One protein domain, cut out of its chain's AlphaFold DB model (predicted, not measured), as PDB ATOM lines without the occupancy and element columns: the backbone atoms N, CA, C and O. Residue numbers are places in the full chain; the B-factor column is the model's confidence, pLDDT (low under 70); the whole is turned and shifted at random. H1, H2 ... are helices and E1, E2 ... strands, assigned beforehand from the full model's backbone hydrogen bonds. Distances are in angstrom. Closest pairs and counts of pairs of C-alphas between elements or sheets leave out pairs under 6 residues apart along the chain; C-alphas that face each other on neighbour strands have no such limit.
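What this domain is: This is residues 7 to 68 of the 71 residues of an uncharacterized protein of Pandoraea horticolens (UniProt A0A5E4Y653). A three-stranded meander sheet, each strand the antiparallel neighbour of the one before, forms a wall with H2 slanting over one face, while the other face bears no named helix. H1 sits off the sheet, near the first residues of E1 and H2, and residues 63 to 68, of which 63 to 66 belong to H2, stick out. The printed part has 62 residues, with H1, E1, E2, E3 and H2 along the chain, and its class is mixed, helices and strands. The sheet order is E1, E2, E3. The whole is compact, with a radius of gyration of the C-alphas of 11.2 A and spans of 32 by 28 by 21 A.

How they stand to each other: E1, residues 26 to 33, and E2, residues 36 to 43, form a hairpin at 166 degrees, with N 31 and O 38 2.9 A apart, within hydrogen-bond range. E2 and E3, residues 46 to 51, form a hairpin at 160 degrees, with N 41 and O 48 2.8 A apart, within hydrogen-bond range. H2, residues 54 to 66, is on the sheet at a height of 10.0 A, making two layers, a helix on one face of a sheet. It lies over E3 and only just over E2, on which 3 of its C-alphas fall, and runs slantwise to the strands, at 54 degrees to E3 on the local plane. The closest C-alphas of E3 and H2, those of Leu 50 and Ala 57, are 5.9 A apart. H1, residues 11 to 18, is not on the sheet and is apart from E2 and E3. H1 and H2 are close but not clearly touching, about perpendicular at 84 degrees, their closest C-alphas, Leu 18 and Gln 55, 7.4 A apart. In H1 and H2 every O i to N i+4 pair is within hydrogen-bond range.

Where its parts are: E1 is 21.0 A long, E2 21.7 A, E3 16.4 A, H2 18.2 A and H1 10.5 A. H1 begins at C-alpha 11 (-20.300, -46.546, -19.545), and H2 ends at C-alpha 66 (-35.048, -46.561, -4.990).

The domain as a whole: The C-alphas of Gln 20 and Asp 34, the two farthest apart, are 32.0 A apart. The printed part has no cut and no long link. Mean pLDDT of the printed part is 82.3, with residue 7 and residues 64 to 68 under 70.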
ATOM      1  N   VAL A   7     -20.526 -36.254 -18.689       69.94
ATOM      2  CA  VAL A   7     -21.147 -36.119 -20.015       69.94
ATOM      3  C   VAL A   7     -20.383 -36.865 -21.119       69.94
ATOM      4  O   VAL A   7     -20.998 -37.455 -21.995       69.94
ATOM      5  N   ALA A   8     -19.051 -36.867 -21.072       73.50
ATOM      6  CA  ALA A   8     -18.181 -37.499 -22.067       73.50
ATOM      7  C   ALA A   8     -17.618 -38.855 -21.604       73.50
ATOM      8  O   ALA A   8     -16.815 -39.458 -22.313       73.50
ATOM      9  N   ALA A   9     -17.999 -39.312 -20.411       78.50
ATOM     10  CA  ALA A   9     -17.512 -40.557 -19.843       78.50
ATOM     11  C   ALA A   9     -18.165 -41.761 -20.536       78.50
ATOM     12  O   ALA A   9     -19.375 -41.794 -20.779       78.50
ATOM     13  N   THR A  10     -17.363 -42.781 -20.818       82.75
ATOM     14  CA  THR A  10     -17.842 -44.092 -21.265       82.75
ATOM     15  C   THR A  10     -18.693 -44.772 -20.179       82.75
ATOM     16  O   THR A  10     -18.566 -44.434 -18.999       82.75
ATOM     17  N   PRO A  11     -19.539 -45.764 -20.526       82.75
ATOM     18  CA  PRO A  11     -20.300 -46.546 -19.545       82.75
ATOM     19  C   PRO A  11     -19.451 -47.085 -18.384       82.75
ATOM     20  O   PRO A  11     -19.854 -47.015 -17.224       82.75
ATOM     21  N   ASP A  12     -18.245 -47.579 -18.679       83.50
ATOM     22  CA  ASP A  12     -17.315 -48.095 -17.669       83.50
ATOM     23  C   ASP A  12     -16.710 -46.989 -16.789       83.50
ATOM     24  O   ASP A  12     -16.497 -47.204 -15.595       83.50
ATOM     25  N   GLU A  13     -16.455 -45.798 -17.334       84.50
ATOM     26  CA  GLU A  13     -16.008 -44.642 -16.547       84.50
ATOM     27  C   GLU A  13     -17.131 -44.107 -15.654       84.50
ATOM     28  O   GLU A  13     -16.894 -43.813 -14.485       84.50
ATOM     29  N   LYS A  14     -18.369 -44.047 -16.156       81.94
ATOM     30  CA  LYS A  14     -19.551 -43.689 -15.356       81.94
ATOM     31  C   LYS A  14     -19.745 -44.664 -14.197       81.94
ATOM     32  O   LYS A  14     -19.957 -44.233 -13.063       81.94
ATOM     33  N   ALA A  15     -19.582 -45.961 -14.466       84.00
ATOM     34  CA  ALA A  15     -19.652 -47.004 -13.449       84.00
ATOM     35  C   ALA A  15     -18.573 -46.857 -12.365       84.00
ATOM     36  O   ALA A  15     -18.850 -47.088 -11.190       84.00
ATOM     37  N   GLN A  16     -17.357 -46.454 -12.743       83.38
ATOM     38  CA  GLN A  16     -16.260 -46.197 -11.804       83.38
ATOM     39  C   GLN A  16     -16.445 -44.903 -11.003       83.38
ATOM     40  O   GLN A  16     -16.049 -44.847  -9.842       83.38
ATOM     41  N   LEU A  17     -17.029 -43.869 -11.614       80.31
ATOM     42  CA  LEU A  17     -17.221 -42.564 -10.982       80.31
ATOM     43  C   LEU A  17     -18.386 -42.556  -9.990       80.31
ATOM     44  O   LEU A  17     -18.260 -41.977  -8.913       80.31
ATOM     45  N   LEU A  18     -19.519 -43.161 -10.360       78.19
ATOM     46  CA  LEU A  18     -20.772 -43.046  -9.607       78.19
ATOM     47  C   LEU A  18     -21.330 -44.388  -9.117       78.19
ATOM     48  O   LEU A  18     -22.092 -44.397  -8.155       78.19
ATOM     49  N   GLY A  19     -20.946 -45.508  -9.734       81.62
ATOM     50  CA  GLY A  19     -21.431 -46.851  -9.397       81.62
ATOM     51  C   GLY A  19     -22.058 -47.584 -10.586       81.62
ATOM     52  O   GLY A  19     -22.435 -46.978 -11.588       81.62
ATOM     53  N   GLN A  20     -22.192 -48.912 -10.483       83.75
ATOM     54  CA  GLN A  20     -22.673 -49.769 -11.584       83.75
ATOM     55  C   GLN A  20     -24.083 -49.413 -12.079       83.75
ATOM     56  O   GLN A  20     -24.381 -49.609 -13.252       83.75
ATOM     57  N   GLU A  21     -24.933 -48.845 -11.223       79.81
ATOM     58  CA  GLU A  21     -26.274 -48.367 -11.590       79.81
ATOM     59  C   GLU A  21     -26.253 -47.220 -12.620       79.81
ATOM     60  O   GLU A  21     -27.194 -47.067 -13.392       79.81
ATOM     61  N   PHE A  22     -25.148 -46.469 -12.708       80.75
ATOM     62  CA  PHE A  22     -24.968 -45.374 -13.668       80.75
ATOM     63  C   PHE A  22     -24.330 -45.829 -14.991       80.75
ATOM     64  O   PHE A  22     -24.176 -45.021 -15.907       80.75
ATOM     65  N   ARG A  23     -23.956 -47.114 -15.111       84.06
ATOM     66  CA  ARG A  23     -23.340 -47.687 -16.320       84.06
ATOM     67  C   ARG A  23     -24.256 -47.569 -17.538       84.06
ATOM     68  O   ARG A  23     -23.782 -47.271 -18.626       84.06
ATOM     69  N   ASN A  24     -25.553 -47.792 -17.340       84.12
ATOM     70  CA  ASN A  24     -26.553 -47.852 -18.410       84.12
ATOM     71  C   ASN A  24     -27.255 -46.504 -18.647       84.12
ATOM     72  O   ASN A  24     -28.359 -46.474 -19.183       84.12
ATOM     73  N   ILE A  25     -26.644 -45.404 -18.202       84.88
ATOM     74  CA  ILE A  25     -27.182 -44.059 -18.393       84.88
ATOM     75  C   ILE A  25     -26.435 -43.398 -19.536       84.88
ATOM     76  O   ILE A  25     -25.247 -43.068 -19.419       84.88
ATOM     77  N   ASP A  26     -27.151 -43.139 -20.620       86.00
ATOM     78  CA  ASP A  26     -26.638 -42.326 -21.711       86.00
ATOM     79  C   ASP A  26     -26.916 -40.857 -21.416       86.00
ATOM     80  O   ASP A  26     -27.980 -40.498 -20.926       86.00
ATOM     81  N   VAL A  27     -25.934 -39.998 -21.679       85.38
ATOM     82  CA  VAL A  27     -26.118 -38.549 -21.559       85.38
ATOM     83  C   VAL A  27     -26.356 -38.041 -22.967       85.38
ATOM     84  O   VAL A  27     -25.473 -38.154 -23.814       85.38
ATOM     85  N   LEU A  28     -27.562 -37.542 -23.216       86.81
ATOM     86  CA  LEU A  28     -27.976 -37.026 -24.517       86.81
ATOM     87  C   LEU A  28     -27.505 -35.583 -24.705       86.81
ATOM     88  O   LEU A  28     -27.093 -35.200 -25.799       86.81
ATOM     89  N   GLY A  29     -27.510 -34.802 -23.622       84.88
ATOM     90  CA  GLY A  29     -27.192 -33.384 -23.665       84.88
ATOM     91  C   GLY A  29     -26.804 -32.817 -22.307       84.88
ATOM     92  O   GLY A  29     -27.172 -33.332 -21.252       84.88
ATOM     93  N   PHE A  30     -26.038 -31.733 -22.347       86.06
ATOM     94  CA  PHE A  30     -25.730 -30.919 -21.182       86.06
ATOM     95  C   PHE A  30     -25.733 -29.454 -21.595       86.06
ATOM     96  O   PHE A  30     -25.003 -29.063 -22.508       86.06
ATOM     97  N   GLU A  31     -26.527 -28.651 -20.903       88.44
ATOM     98  CA  GLU A  31     -26.596 -27.210 -21.101       88.44
ATOM     99  C   GLU A  31     -26.519 -26.476 -19.761       88.44
ATOM    100  O   GLU A  31     -26.881 -27.005 -18.709       88.44
ATOM    101  N   VAL A  32     -26.018 -25.243 -19.794       88.12
ATOM    102  CA  VAL A  32     -26.010 -24.351 -18.633       88.12
ATOM    103  C   VAL A  32     -26.700 -23.064 -19.037       88.12
ATOM    104  O   VAL A  32     -26.181 -22.317 -19.867       88.12
ATOM    105  N   THR A  33     -27.842 -22.796 -18.416       88.12
ATOM    106  CA  THR A  33     -28.691 -21.641 -18.712       88.12
ATOM    107  C   THR A  33     -28.911 -20.867 -17.422       88.12
ATOM    108  O   THR A  33     -29.300 -21.445 -16.411       88.12
ATOM    109  N   ASP A  34     -28.577 -19.574 -17.424       89.94
ATOM    110  CA  ASP A  34     -28.681 -18.691 -16.250       89.94
ATOM    111  C   ASP A  34     -27.984 -19.230 -14.980       89.94
ATOM    112  O   ASP A  34     -28.421 -19.014 -13.852       89.94
ATOM    113  N   GLY A  35     -26.875 -19.961 -15.156       86.12
ATOM    114  CA  GLY A  35     -26.129 -20.588 -14.057       86.12
ATOM    115  C   GLY A  35     -26.754 -21.880 -13.520       86.12
ATOM    116  O   GLY A  35     -26.220 -22.470 -12.583       86.12
ATOM    117  N   VAL A  36     -27.848 -22.343 -14.123       84.50
ATOM    118  CA  VAL A  36     -28.484 -23.627 -13.836       84.50
ATOM    119  C   VAL A  36     -28.008 -24.659 -14.851       84.50
ATOM    120  O   VAL A  36     -28.088 -24.448 -16.057       84.50
ATOM    121  N   CYS A  37     -27.503 -25.783 -14.353       87.19
ATOM    122  CA  CYS A  37     -27.110 -26.921 -15.174       87.19
ATOM    123  C   CYS A  37     -28.335 -27.789 -15.482       87.19
ATOM    124  O   CYS A  37     -29.063 -28.172 -14.564       87.19
ATOM    125  N   PHE A  38     -28.523 -28.144 -16.748       88.94
ATOM    126  CA  PHE A  38     -29.515 -29.110 -17.198       88.94
ATOM    127  C   PHE A  38     -28.790 -30.260 -17.891       88.94
ATOM    128  O   PHE A  38     -27.960 -30.054 -18.775       88.94
ATOM    129  N   THR A  39     -29.077 -31.482 -17.458       88.88
ATOM    130  CA  THR A  39     -28.497 -32.702 -18.024       88.88
ATOM    131  C   THR A  39     -29.618 -33.563 -18.566       88.88
ATOM    132  O   THR A  39     -30.458 -34.037 -17.804       88.88
ATOM    133  N   GLU A  40     -29.624 -33.780 -19.873       90.81
ATOM    134  CA  GLU A  40     -30.541 -34.705 -20.517       90.81
ATOM    135  C   GLU A  40     -29.914 -36.100 -20.538       90.81
ATOM    136  O   GLU A  40     -28.793 -36.289 -21.018       90.81
ATOM    137  N   ILE A  41     -30.634 -37.079 -20.001       89.44
ATOM    138  CA  ILE A  41     -30.201 -38.471 -19.925       89.44
ATOM    139  C   ILE A  41     -31.227 -39.397 -20.565       89.44
ATOM    140  O   ILE A  41     -32.419 -39.105 -20.551       89.44
ATOM    141  N   LEU A  42     -30.769 -40.546 -21.043       87.88
ATOM    142  CA  LEU A  42     -31.606 -41.679 -21.399       87.88
ATOM    143  C   LEU A  42     -31.356 -42.797 -20.386       87.88
ATOM    144  O   LEU A  42     -30.217 -43.226 -20.191       87.88
ATOM    145  N   LEU A  43     -32.424 -43.260 -19.745       86.56
ATOM    146  CA  LEU A  43     -32.401 -44.389 -18.824       86.56
ATOM    147  C   LEU A  43     -33.563 -45.318 -19.168       86.56
ATOM    148  O   LEU A  43     -34.706 -44.876 -19.240       86.56
ATOM    149  N   ASP A  44     -33.265 -46.600 -19.387       84.81
ATOM    150  CA  ASP A  44     -34.258 -47.632 -19.724       84.81
ATOM    151  C   ASP A  44     -35.145 -47.277 -20.940       84.81
ATOM    152  O   ASP A  44     -36.298 -47.693 -21.037       84.81
ATOM    153  N   GLY A  45     -34.604 -46.502 -21.889       85.06
ATOM    154  CA  GLY A  45     -35.319 -46.050 -23.089       85.06
ATOM    155  C   GLY A  45     -36.211 -44.820 -22.886       85.06
ATOM    156  O   GLY A  45     -36.857 -44.386 -23.838       85.06
ATOM    157  N   GLU A  46     -36.225 -44.235 -21.689       88.12
ATOM    158  CA  GLU A  46     -36.950 -43.004 -21.375       88.12
ATOM    159  C   GLU A  46     -35.972 -41.841 -21.166       88.12
ATOM    160  O   GLU A  46     -34.930 -41.987 -20.520       88.12
ATOM    161  N   ALA A  47     -36.294 -40.685 -21.752       90.50
ATOM    162  CA  ALA A  47     -35.478 -39.482 -21.647       90.50
ATOM    163  C   ALA A  47     -35.907 -38.638 -20.440       90.50
ATOM    164  O   ALA A  47     -37.093 -38.364 -20.250       90.50
ATOM    165  N   PHE A  48     -34.937 -38.193 -19.646       89.81
ATOM    166  CA  PHE A  48     -35.155 -37.351 -18.473       89.81
ATOM    167  C   PHE A  48     -34.268 -36.115 -18.528       89.81
ATOM    168  O   PHE A  48     -33.093 -36.204 -18.873       89.81
ATOM    169  N   ILE A  49     -34.813 -34.975 -18.105       91.00
ATOM    170  CA  ILE A  49     -34.041 -33.751 -17.888       91.00
ATOM    171  C   ILE A  49     -33.824 -33.594 -16.387       91.00
ATOM    172  O   ILE A  49     -34.770 -33.449 -15.611       91.00
ATOM    173  N   LEU A  50     -32.560 -33.637 -15.983       89.62
ATOM    174  CA  LEU A  50     -32.122 -33.443 -14.613       89.62
ATOM    175  C   LEU A  50     -31.614 -32.018 -14.429       89.62
ATOM    176  O   LEU A  50     -30.887 -31.497 -15.271       89.62
ATOM    177  N   VAL A  51     -31.977 -31.405 -13.306       89.44
ATOM    178  CA  VAL A  51     -31.599 -30.027 -12.978       89.44
ATOM    179  C   VAL A  51     -30.584 -30.042 -11.839       89.44
ATOM    180  O   VAL A  51     -30.828 -30.654 -10.799       89.44
ATOM    181  N   GLY A  52     -29.459 -29.353 -12.028       86.06
ATOM    182  CA  GLY A  52     -28.341 -29.292 -11.086       86.06
ATOM    183  C   GLY A  52     -27.061 -29.929 -11.631       86.06
ATOM    184  O   GLY A  52     -26.962 -30.252 -12.814       86.06
ATOM    185  N   ASP A  53     -26.052 -30.077 -10.767       84.81
ATOM    186  CA  ASP A  53     -24.818 -30.782 -11.136       84.81
ATOM    187  C   ASP A  53     -25.156 -32.197 -11.649       84.81
ATOM    188  O   ASP A  53     -25.906 -32.901 -10.969       84.81
ATOM    189  N   PRO A  54     -24.625 -32.633 -12.809       81.88
ATOM    190  CA  PRO A  54     -25.007 -33.901 -13.422       81.88
ATOM    191  C   PRO A  54     -24.893 -35.093 -12.472       81.88
ATOM    192  O   PRO A  54     -25.777 -35.943 -12.455       81.88
ATOM    193  N   GLN A  55     -23.827 -35.158 -11.666       82.06
ATOM    194  CA  GLN A  55     -23.579 -36.287 -10.771       82.06
ATOM    195  C   GLN A  55     -24.543 -36.266  -9.586       82.06
ATOM    196  O   GLN A  55     -25.135 -37.291  -9.254       82.06
ATOM    197  N   GLU A  56     -24.725 -35.105  -8.959       83.94
ATOM    198  CA  GLU A  56     -25.621 -34.961  -7.806       83.94
ATOM    199  C   GLU A  56     -27.095 -35.107  -8.198       83.94
ATOM    200  O   GLU A  56     -27.867 -35.762  -7.491       83.94
ATOM    201  N   ALA A  57     -27.488 -34.564  -9.352       85.19
ATOM    202  CA  ALA A  57     -28.841 -34.695  -9.876       85.19
ATOM    203  C   ALA A  57     -29.154 -36.159 -10.222       85.19
ATOM    204  O   ALA A  57     -30.230 -36.655  -9.888       85.19
ATOM    205  N   LEU A  58     -28.190 -36.884 -10.795       83.62
ATOM    206  CA  LEU A  58     -28.296 -38.317 -11.062       83.62
ATOM    207  C   LEU A  58     -28.406 -39.155  -9.788       83.62
ATOM    208  O   LEU A  58     -29.302 -39.994  -9.687       83.62
ATOM    209  N   LYS A  59     -27.538 -38.914  -8.798       83.69
ATOM    210  CA  LYS A  59     -27.609 -39.588  -7.490       83.69
ATOM    211  C   LYS A  59     -28.955 -39.352  -6.815       83.69
ATOM    212  O   LYS A  59     -29.545 -40.283  -6.278       83.69
ATOM    213  N   THR A  60     -29.460 -38.121  -6.873       85.25
ATOM    214  CA  THR A  60     -30.769 -37.758  -6.315       85.25
ATOM    215  C   THR A  60     -31.900 -38.460  -7.059       85.25
ATOM    216  O   THR A  60     -32.820 -38.986  -6.436       85.25
ATOM    217  N   PHE A  61     -31.830 -38.507  -8.389       84.12
ATOM    218  CA  PHE A  61     -32.836 -39.148  -9.226       84.12
ATOM    219  C   PHE A  61     -32.916 -40.660  -8.976       84.12
ATOM    220  O   PHE A  61     -34.005 -41.178  -8.722       84.12
ATOM    221  N   LEU A  62     -31.780 -41.364  -8.977       80.31
ATOM    222  CA  LEU A  62     -31.743 -42.804  -8.700       80.31
ATOM    223  C   LEU A  62     -32.043 -43.123  -7.231       80.31
ATOM    224  O   LEU A  62     -32.870 -43.992  -6.956       80.31
ATOM    225  N   GLY A  63     -31.473 -42.368  -6.287       77.25
ATOM    226  CA  GLY A  63     -31.778 -42.504  -4.860       77.25
ATOM    227  C   GLY A  63     -33.257 -42.248  -4.544       77.25
ATOM    228  O   GLY A  63     -33.850 -42.927  -3.707       77.25
ATOM    229  N   GLY A  64     -33.894 -41.325  -5.271       69.06
ATOM    230  CA  GLY A  64     -35.333 -41.074  -5.203       69.06
ATOM    231  C   GLY A  64     -36.184 -42.181  -5.835       69.06
ATOM    232  O   GLY A  64     -37.262 -42.479  -5.319       69.06
ATOM    233  N   ARG A  65     -35.718 -42.825  -6.917       63.22
ATOM    234  CA  ARG A  65     -36.391 -43.995  -7.523       63.22
ATOM    235  C   ARG A  65     -36.318 -45.223  -6.621       63.22
ATOM    236  O   ARG A  65     -37.333 -45.896  -6.479       63.22
ATOM    237  N   ALA A  66     -35.189 -45.463  -5.950       55.41
ATOM    238  CA  ALA A  66     -35.048 -46.561  -4.990       55.41
ATOM    239  C   ALA A  66     -36.083 -46.488  -3.847       55.41
ATOM    240  O   ALA A  66     -36.543 -47.518  -3.361       55.41
ATOM    241  N   ASN A  67     -36.506 -45.277  -3.470       49.22
ATOM    242  CA  ASN A  67     -37.498 -45.050  -2.418       49.22
ATOM    243  C   ASN A  67     -38.963 -45.114  -2.888       49.22
ATOM    244  O   ASN A  67     -39.863 -45.151  -2.052       49.22
ATOM    245  N   LYS A  68     -39.239 -45.120  -4.200       45.75
ATOM    246  CA  LYS A  68     -40.615 -45.194  -4.729       45.75
ATOM    247  C   LYS A  68     -41.118 -46.620  -4.958       45.75
ATOM    248  O   LYS A  68     -42.297 -46.796  -5.231       45.75
TER     249      LYS A  68